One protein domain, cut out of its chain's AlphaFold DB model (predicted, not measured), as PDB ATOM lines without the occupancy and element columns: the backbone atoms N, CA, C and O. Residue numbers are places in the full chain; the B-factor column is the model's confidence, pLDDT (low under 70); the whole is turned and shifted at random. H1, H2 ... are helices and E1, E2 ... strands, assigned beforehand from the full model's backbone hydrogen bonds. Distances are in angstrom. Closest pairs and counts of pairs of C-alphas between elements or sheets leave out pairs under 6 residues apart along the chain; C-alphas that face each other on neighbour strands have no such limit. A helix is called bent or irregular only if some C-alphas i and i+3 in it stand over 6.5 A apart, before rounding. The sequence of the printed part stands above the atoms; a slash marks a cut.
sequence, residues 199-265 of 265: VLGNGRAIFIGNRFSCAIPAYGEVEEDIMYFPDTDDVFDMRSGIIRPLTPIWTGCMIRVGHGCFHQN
ATOM      1  N   VAL A 199      87.791 126.769  71.094       77.12
ATOM      2  CA  VAL A 199      88.220 125.520  71.731       77.12
ATOM      3  C   VAL A 199      88.723 124.477  70.743       77.12
ATOM      4  O   VAL A 199      88.222 124.381  69.624       77.12
ATOM      5  N   LEU A 200      89.664 123.643  71.193       76.75
ATOM      6  CA  LEU A 200      90.051 122.411  70.498       76.75
ATOM      7  C   LEU A 200      88.915 121.369  70.520       76.75
ATOM      8  O   LEU A 200      88.770 120.597  69.570       76.75
ATOM      9  N   GLY A 201      88.098 121.368  71.579       74.44
ATOM     10  CA  GLY A 201      86.972 120.462  71.774       74.44
ATOM     11  C   GLY A 201      87.410 119.023  72.047       74.44
ATOM     12  O   GLY A 201      88.518 118.755  72.501       74.44
ATOM     13  N   ASN A 202      86.538 118.066  71.727       83.56
ATOM     14  CA  ASN A 202      86.830 116.625  71.735       83.56
ATOM     15  C   ASN A 202      87.214 116.018  73.097       83.56
ATOM     16  O   ASN A 202      87.821 114.946  73.140       83.56
ATOM     17  N   GLY A 203      86.845 116.657  74.207       88.88
ATOM     18  CA  GLY A 203      87.016 116.096  75.541       88.88
ATOM     19  C   GLY A 203      88.479 115.904  75.913       88.88
ATOM     20  O   GLY A 203      88.809 114.866  76.480       88.88
ATOM     21  N   ARG A 204      89.374 116.830  75.546       90.25
ATOM     22  CA  ARG A 204      90.818 116.725  75.813       90.25
ATOM     23  C   ARG A 204      91.391 117.966  76.489       90.25
ATOM     24  O   ARG A 204      90.887 119.072  76.312       90.25
ATOM     25  N   ALA A 205      92.483 117.748  77.208       90.75
ATOM     26  CA  ALA A 205      93.346 118.768  77.784       90.75
ATOM     27  C   ALA A 205      94.758 118.649  77.208       90.75
ATOM     28  O   ALA A 205      95.174 117.558  76.803       90.75
ATOM     29  N   ILE A 206      95.497 119.756  77.198       89.81
ATOM     30  CA  ILE A 206      96.913 119.781  76.819       89.81
ATOM     31  C   ILE A 206      97.757 119.982  78.077       89.81
ATOM     32  O   ILE A 206      97.404 120.778  78.938       89.81
ATOM     33  N   PHE A 207      98.879 119.282  78.175       89.25
ATOM     34  CA  PHE A 207      99.895 119.515  79.191       89.25
ATOM     35  C   PHE A 207     101.186 119.927  78.502       89.25
ATOM     36  O   PHE A 207     101.638 119.248  77.580       89.25
ATOM     37  N   ILE A 208     101.759 121.034  78.961       86.94
ATOM     38  CA  ILE A 208     103.036 121.555  78.487       86.94
ATOM     39  C   ILE A 208     103.945 121.705  79.693       86.94
ATOM     40  O   ILE A 208     103.710 122.549  80.553       86.94
ATOM     41  N   GLY A 209     104.984 120.888  79.733       82.12
ATOM     42  CA  GLY A 209     106.094 121.049  80.651       82.12
ATOM     43  C   GLY A 209     107.420 121.188  79.912       82.12
ATOM     44  O   GLY A 209     107.531 120.959  78.709       82.12
ATOM     45  N   ASN A 210     108.467 121.482  80.666       76.56
ATOM     46  CA  ASN A 210     109.836 121.682  80.204       76.56
ATOM     47  C   ASN A 210     110.415 120.472  79.458       76.56
ATOM     48  O   ASN A 210     111.388 120.608  78.723       76.56
ATOM     49  N   ARG A 211     109.872 119.271  79.692       77.88
ATOM     50  CA  ARG A 211     110.371 118.013  79.111       77.88
ATOM     51  C   ARG A 211     109.306 117.191  78.398       77.88
ATOM     52  O   ARG A 211     109.589 116.067  77.992       77.88
ATOM     53  N   PHE A 212     108.079 117.692  78.312       81.62
ATOM     54  CA  PHE A 212     106.992 116.956  77.686       81.62
ATOM     55  C   PHE A 212     105.888 117.892  77.214       81.62
ATOM     56  O   PHE A 212     105.553 118.876  77.864       81.62
ATOM     57  N   SER A 213     105.265 117.512  76.115       86.00
ATOM     58  CA  SER A 213     104.106 118.175  75.543       86.00
ATOM     59  C   SER A 213     103.136 117.074  75.109       86.00
ATOM     60  O   SER A 213     103.492 116.157  74.368       86.00
ATOM     61  N   CYS A 214     101.918 117.057  75.652       87.06
ATOM     62  CA  CYS A 214     100.969 115.988  75.335       87.06
ATOM     63  C   CYS A 214      99.510 116.434  75.415       87.06
ATOM     64  O   CYS A 214      99.161 117.366  76.135       87.06
ATOM     65  N   ALA A 215      98.644 115.734  74.681       88.69
ATOM     66  CA  ALA A 215      97.199 115.895  74.758       88.69
ATOM     67  C   ALA A 215      96.555 114.626  75.321       88.69
ATOM     68  O   ALA A 215      96.710 113.538  74.758       88.69
ATOM     69  N   ILE A 216      95.790 114.760  76.403       88.25
ATOM     70  CA  ILE A 216      95.139 113.633  77.080       88.25
ATOM     71  C   ILE A 216      93.619 113.816  77.135       88.25
ATOM     72  O   ILE A 216      93.139 114.949  77.149       88.25
ATOM     73  N   PRO A 217      92.833 112.723  77.169       89.38
ATOM     74  CA  PRO A 217      91.403 112.806  77.453       89.38
ATOM     75  C   PRO A 217      91.135 113.477  78.804       89.38
ATOM     76  O   PRO A 217      91.750 113.127  79.811       89.38
ATOM     77  N   ALA A 218      90.191 114.411  78.817       88.69
ATOM     78  CA  ALA A 218      89.665 115.035  80.014       88.69
ATOM     79  C   ALA A 218      88.837 114.010  80.793       88.69
ATOM     80  O   ALA A 218      87.848 113.463  80.297       88.69
ATOM     81  N   TYR A 219      89.276 113.709  82.009       83.38
ATOM     82  CA  TYR A 219      88.612 112.778  82.905       83.38
ATOM     83  C   TYR A 219      88.956 113.100  84.360       83.38
ATOM     84  O   TYR A 219      90.101 113.420  84.683       83.38
ATOM     85  N   GLY A 220      87.972 112.962  85.251       86.50
ATOM     86  CA  GLY A 220      88.145 113.247  86.673       86.50
ATOM     87  C   GLY A 220      88.450 114.724  86.916       86.50
ATOM     88  O   GLY A 220      87.588 115.570  86.707       86.50
ATOM     89  N   GLU A 221      89.670 115.008  87.369       83.88
ATOM     90  CA  GLU A 221      90.164 116.355  87.704       83.88
ATOM     91  C   GLU A 221      90.760 117.102  86.500       83.88
ATOM     92  O   GLU A 221      91.083 118.284  86.600       83.88
ATOM     93  N   VAL A 222      90.917 116.416  85.363       88.25
ATOM     94  CA  VAL A 222      91.373 117.019  84.111       88.25
ATOM     95  C   VAL A 222      90.168 117.597  83.380       88.25
ATOM     96  O   VAL A 222      89.278 116.858  82.956       88.25
ATOM     97  N   GLU A 223      90.156 118.916  83.223       89.94
ATOM     98  CA  GLU A 223      89.099 119.655  82.540       89.94
ATOM     99  C   GLU A 223      89.346 119.708  81.025       89.94
ATOM    100  O   GLU A 223      90.470 119.872  80.557       89.94
ATOM    101  N   GLU A 224      88.276 119.570  80.244       91.50
ATOM    102  CA  GLU A 224      88.319 119.740  78.790       91.50
ATOM    103  C   GLU A 224      88.613 121.197  78.419       91.50
ATOM    104  O   GLU A 224      88.135 122.123  79.071       91.50
ATOM    105  N   ASP A 225      89.333 121.387  77.313       89.50
ATOM    106  CA  ASP A 225      89.691 122.697  76.766       89.50
ATOM    107  C   ASP A 225      90.590 123.526  77.685       89.50
ATOM    108  O   ASP A 225      90.660 124.754  77.584       89.50
ATOM    109  N   ILE A 226      91.325 122.836  78.550       88.25
ATOM    110  CA  ILE A 226      92.319 123.421  79.428       88.25
ATOM    111  C   ILE A 226      93.723 123.007  78.988       88.25
ATOM    112  O   ILE A 226      93.974 121.858  78.613       88.25
ATOM    113  N   MET A 227      94.644 123.965  79.036       88.81
ATOM    114  CA  MET A 227      96.074 123.735  78.901       88.81
ATOM    115  C   MET A 227      96.752 123.948  80.256       88.81
ATOM    116  O   MET A 227      96.609 125.003  80.870       88.81
ATOM    117  N   TYR A 228      97.467 122.934  80.723       88.19
ATOM    118  CA  TYR A 228      98.126 122.900  82.021       88.19
ATOM    119  C   TYR A 228      99.633 123.097  81.862       88.19
ATOM    120  O   TYR A 228     100.263 122.423  81.043       88.19
ATOM    121  N   PHE A 229     100.199 123.960  82.702       86.44
ATOM    122  CA  PHE A 229     101.627 124.248  82.792       86.44
ATOM    123  C   PHE A 229     102.132 123.876  84.191       86.44
ATOM    124  O   PHE A 229     102.247 124.737  85.063       86.44
ATOM    125  N   PRO A 230     102.397 122.585  84.455       82.62
ATOM    126  CA  PRO A 230     102.769 122.113  85.788       82.62
ATOM    127  C   PRO A 230     104.107 122.667  86.296       82.62
ATOM    128  O   PRO A 230     104.352 122.622  87.495       82.62
ATOM    129  N   ASP A 231     104.972 123.178  85.414       79.12
ATOM    130  CA  ASP A 231     106.243 123.792  85.820       79.12
ATOM    131  C   ASP A 231     106.089 125.238  86.310       79.12
ATOM    132  O   ASP A 231     106.949 125.726  87.041       79.12
ATOM    133  N   THR A 232     105.018 125.933  85.912       78.19
ATOM    134  CA  THR A 232     104.740 127.316  86.341       78.19
ATOM    135  C   THR A 232     103.519 127.422  87.249       78.19
ATOM    136  O   THR A 232     103.177 128.521  87.677       78.19
ATOM    137  N   ASP A 233     102.870 126.293  87.555       82.00
ATOM    138  CA  ASP A 233     101.579 126.231  88.237       82.00
ATOM    139  C   ASP A 233     100.518 127.121  87.567       82.00
ATOM    140  O   ASP A 233      99.671 127.710  88.237       82.00
ATOM    141  N   ASP A 234     100.536 127.206  86.233       84.94
ATOM    142  CA  ASP A 234      99.558 127.967  85.457       84.94
ATOM    143  C   ASP A 234      98.597 127.058  84.691       84.94
ATOM    144  O   ASP A 234      98.895 125.928  84.294       84.94
ATOM    145  N   VAL A 235      97.412 127.597  84.443       88.38
ATOM    146  CA  VAL A 235      96.359 126.971  83.659       88.38
ATOM    147  C   VAL A 235      95.816 127.989  82.675       88.38
ATOM    148  O   VAL A 235      95.338 129.050  83.072       88.38
ATOM    149  N   PHE A 236      95.844 127.653  81.391       86.94
ATOM    150  CA  PHE A 236      95.198 128.431  80.346       86.94
ATOM    151  C   PHE A 236      93.868 127.797  79.956       86.94
ATOM    152  O   PHE A 236      93.805 126.661  79.484       86.94
ATOM    153  N   ASP A 237      92.797 128.553  80.149       87.25
ATOM    154  CA  ASP A 237      91.453 128.166  79.753       87.25
ATOM    155  C   ASP A 237      91.202 128.617  78.312       87.25
ATOM    156  O   ASP A 237      91.071 129.810  78.036       87.25
ATOM    157  N   MET A 238      91.129 127.664  77.378       84.12
ATOM    158  CA  MET A 238      90.990 127.964  75.949       84.12
ATOM    159  C   MET A 238      89.612 128.536  75.596       84.12
ATOM    160  O   MET A 238      89.466 129.199  74.571       84.12
ATOM    161  N   ARG A 239      88.592 128.317  76.441       83.88
ATOM    162  CA  ARG A 239      87.239 128.868  76.244       83.88
ATOM    163  C   ARG A 239      87.203 130.349  76.568       83.88
ATOM    164  O   ARG A 239      86.611 131.127  75.823       83.88
ATOM    165  N   SER A 240      87.789 130.729  77.700       82.94
ATOM    166  CA  SER A 240      87.786 132.119  78.166       82.94
ATOM    167  C   SER A 240      88.992 132.927  77.686       82.94
ATOM    168  O   SER A 240      88.933 134.155  77.691       82.94
ATOM    169  N   GLY A 241      90.068 132.263  77.258       79.56
ATOM    170  CA  GLY A 241      91.343 132.894  76.926       79.56
ATOM    171  C   GLY A 241      92.070 133.454  78.151       79.56
ATOM    172  O   GLY A 241      92.908 134.341  78.006       79.56
ATOM    173  N   ILE A 242      91.722 132.987  79.355       82.38
ATOM    174  CA  ILE A 242      92.241 133.505  80.625       82.38
ATOM    175  C   ILE A 242      93.248 132.517  81.211       82.38
ATOM    176  O   ILE A 242      93.017 131.307  81.229       82.38
ATOM    177  N   ILE A 243      94.345 133.060  81.737       83.56
ATOM    178  CA  ILE A 243      95.330 132.317  82.520       83.56
ATOM    179  C   ILE A 243      94.986 132.461  84.001       83.56
ATOM    180  O   ILE A 243      94.693 133.561  84.476       83.56
ATOM    181  N   ARG A 244      95.003 131.346  84.728       85.69
ATOM    182  CA  ARG A 244      94.766 131.288  86.171       85.69
ATOM    183  C   ARG A 244      95.758 130.330  86.836       85.69
ATOM    184  O   ARG A 244      96.160 129.368  86.190       85.69
ATOM    185  N   PRO A 245      96.106 130.541  88.113       84.31
ATOM    186  CA  PRO A 245      96.954 129.605  88.835       84.31
ATOM    187  C   PRO A 245      96.270 128.241  88.986       84.31
ATOM    188  O   PRO A 245      95.053 128.153  89.196       84.31
ATOM    189  N   LEU A 246      97.069 127.182  88.908       79.50
ATOM    190  CA  LEU A 246      96.673 125.811  89.172       79.50
ATOM    191  C   LEU A 246      96.238 125.700  90.634       79.50
ATOM    192  O   LEU A 246      96.950 126.078  91.565       79.50
ATOM    193  N   THR A 247      95.026 125.202  90.866       72.25
ATOM    194  CA  THR A 247      94.535 125.051  92.236       72.25
ATOM    195  C   THR A 247      95.324 123.958  92.970       72.25
ATOM    196  O   THR A 247      95.512 122.879  92.406       72.25
ATOM    197  N   PRO A 248      95.698 124.165  94.250       56.47
ATOM    198  CA  PRO A 248      96.655 123.324  94.988       56.47
ATOM    199  C   PRO A 248      96.249 121.853  95.198       56.47
ATOM    200  O   PRO A 248      97.056 121.062  95.680       56.47
ATOM    201  N   ILE A 249      95.032 121.459  94.809       51.12
ATOM    202  CA  ILE A 249      94.560 120.063  94.821       51.12
ATOM    203  C   ILE A 249      95.455 119.163  93.939       51.12
ATOM    204  O   ILE A 249      95.599 117.976  94.212       51.12
ATOM    205  N   TRP A 250      96.134 119.743  92.944       52.53
ATOM    206  CA  TRP A 250      96.991 119.039  91.986       52.53
ATOM    207  C   TRP A 250      98.374 118.611  92.502       52.53
ATOM    208  O   TRP A 250      98.997 117.749  91.886       52.53
ATOM    209  N   THR A 251      98.835 119.126  93.648       48.00
ATOM    210  CA  THR A 251     100.196 118.861  94.179       48.00
ATOM    211  C   THR A 251     100.469 117.392  94.552       48.00
ATOM    212  O   THR A 251     101.601 117.037  94.863       48.00
ATOM    213  N   GLY A 252      99.457 116.515  94.511       42.53
ATOM    214  CA  GLY A 252      99.596 115.080  94.789       42.53
ATOM    215  C   GLY A 252      99.203 114.142  93.642       42.53
ATOM    216  O   GLY A 252      99.204 112.926  93.843       42.53
ATOM    217  N   CYS A 253      98.818 114.656  92.466       42.72
ATOM    218  CA  CYS A 253      98.248 113.826  91.405       42.72
ATOM    219  C   CYS A 253      99.330 113.361  90.417       42.72
ATOM    220  O   CYS A 253      99.881 114.130  89.632       42.72
ATOM    221  N   MET A 254      99.637 112.067  90.457       40.88
ATOM    222  CA  MET A 254     100.582 111.408  89.557       40.88
ATOM    223  C   MET A 254      99.966 111.311  88.152       40.88
ATOM    224  O   MET A 254      99.210 110.378  87.864       40.88
ATOM    225  N   ILE A 255     100.279 112.257  87.260       49.56
ATOM    226  CA  ILE A 255      99.881 112.147  85.851       49.56
ATOM    227  C   ILE A 255     100.698 111.018  85.225       49.56
ATOM    228  O   ILE A 255     101.912 111.110  85.037       49.56
ATOM    229  N   ARG A 256     100.022 109.917  84.905       40.59
ATOM    230  CA  ARG A 256     100.611 108.795  84.176       40.59
ATOM    231  C   ARG A 256     100.552 109.097  82.679       40.59
ATOM    232  O   ARG A 256      99.639 108.657  81.986       40.59
ATOM    233  N   VAL A 257     101.509 109.873  82.182       41.19
ATOM    234  CA  VAL A 257     101.726 110.036  80.737       41.19
ATOM    235  C   VAL A 257     102.611 108.867  80.296       41.19
ATOM    236  O   VAL A 257     103.739 108.781  80.756       41.19
ATOM    237  N   GLY A 258     102.070 107.927  79.507       34.16
ATOM    238  CA  GLY A 258     102.772 106.815  78.825       34.16
ATOM    239  C   GLY A 258     104.029 106.220  79.493       34.16
ATOM    240  O   GLY A 258     105.089 106.822  79.471       34.16
ATOM    241  N   HIS A 259     103.948 104.992  80.023       31.34
ATOM    242  CA  HIS A 259     105.056 104.216  80.632       31.34
ATOM    243  C   HIS A 259     105.934 104.906  81.707       31.34
ATOM    244  O   HIS A 259     106.813 104.247  82.261       31.34
ATOM    245  N   GLY A 260     105.657 106.152  82.095       32.69
ATOM    246  CA  GLY A 260     106.304 106.861  83.196       32.69
ATOM    247  C   GLY A 260     105.284 107.367  84.215       32.69
ATOM    248  O   GLY A 260     104.207 107.847  83.866       32.69
ATOM    249  N   CYS A 261     105.608 107.227  85.498       30.66
ATOM    250  CA  CYS A 261     104.915 107.907  86.589       30.66
ATOM    251  C   CYS A 261     105.794 109.082  87.032       30.66
ATOM    252  O   CYS A 261     106.925 108.839  87.450       30.66
ATOM    253  N   PHE A 262     105.294 110.318  86.992       46.88
ATOM    254  CA  PHE A 262     106.027 111.473  87.518       46.88
ATOM    255  C   PHE A 262     105.628 111.758  88.970       46.88
ATOM    256  O   PHE A 262     104.444 111.805  89.295       46.88
ATOM    257  N   HIS A 263     106.629 111.917  89.836       31.33
ATOM    258  CA  HIS A 263     106.492 112.482  91.178       31.33
ATOM    259  C   HIS A 263     107.107 113.887  91.145       31.33
ATOM    260  O   HIS A 263     108.247 114.025  90.701       31.33
ATOM    261  N   GLN A 264     106.384 114.903  91.617       35.38
ATOM    262  CA  GLN A 264     107.024 116.116  92.131       35.38
ATOM    263  C   GLN A 264     107.450 115.821  93.576       35.38
ATOM    264  O   GLN A 264     106.659 115.277  94.349       35.38
ATOM    265  N   ASN A 265     108.717 116.097  93.892       31.97
ATOM    266  CA  ASN A 265     109.241 116.089  95.262       31.97
ATOM    267  C   ASN A 265     108.929 117.413  95.951       31.97
ATOM    268  O   ASN A 265     109.067 118.451  95.268       31.97
TER     269      ASN A 265
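AT A GLANCE: This is residues 199 to 265 of the 265 residues of an uncharacterized protein of Brachypodium distachyon (UniProt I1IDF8). One twisted sheet of five strands makes the body, with a hairpin, E1 and E2, set beside a three-strand meander, E3 E4 E5; the short, irregular H1 follows off the sheet. A tail of 13 residues without a named element, 253 to 265, ends the chain and folds back on itself near residue 259. The printed part has 67 residues with five named strands and then one named helix, in the order E1 E2 E3 E4 E5 H1; 29 residues, under half, are in named elements, mostly strand. The sheet is mixed, in the order E2 E1 E3 E4 E5. The whole is compact, with a radius of gyration of the C-alphas of 11.5 A and spans of 32 by 23 by 22 A.

HOW THE PARTS SIT: Start at E1, residues 204 to 209, and go over its tight link to E2, residues 212 to 217, an edge strand: the two form an antiparallel hairpin at 164 degrees, where N 207 and O 214 are 2.8 A apart. On the other side of E1 you find E3, residues 226 to 229, parallel to it at 15 degrees, with N 228 and O 206 at 2.8 A. E2 and E3 are apart. From E3 the meander, each strand the antiparallel neighbour of the one before, goes on to E4, residues 234 to 237; in this hairpin, at 164 degrees, N 229 and O 234 are 2.8 A apart. E4 and the edge strand E5, residues 242 to 245, form the next hairpin, at 149 degrees, with N 235 and O 244 at 2.8 A. A tight link then leads to H1, residues 248 to 252, which is not on the sheet and is apart from E1, E2, E3 and E4. In H1, 0 of 1 O i to N i+4 pairs and 1 of 2 O i to N i+3 pairs are within hydrogen-bond range.

IN THESE COORDINATES: Find C-alpha 204 at (90.818, 116.725, 75.813); from there E1 runs 16.6 A to Gly 209. E2 runs 16.1 A from Phe 212 to Pro 217. E3 and E4 are 9.9 A long each, and E5 10.2 A, ending at C-alpha 245, (96.954, 129.605, 88.835). H1 runs 8.8 A to C-alpha 252 at (99.596, 115.080, 94.789), and is irregular: C-alphas 249 and 252 are 7.1 A apart.

THE WHOLE: The two C-alphas farthest apart in the domain, those of Val 199 and Asn 265, the chain's last residue, are 32.9 A apart. The printed part has no cut, and no link between named elements is long. Look at the B-factor column: the mean pLDDT of the printed part is 72.9, and residues 248 to 265, H1 and the tail, are under 70 in this model.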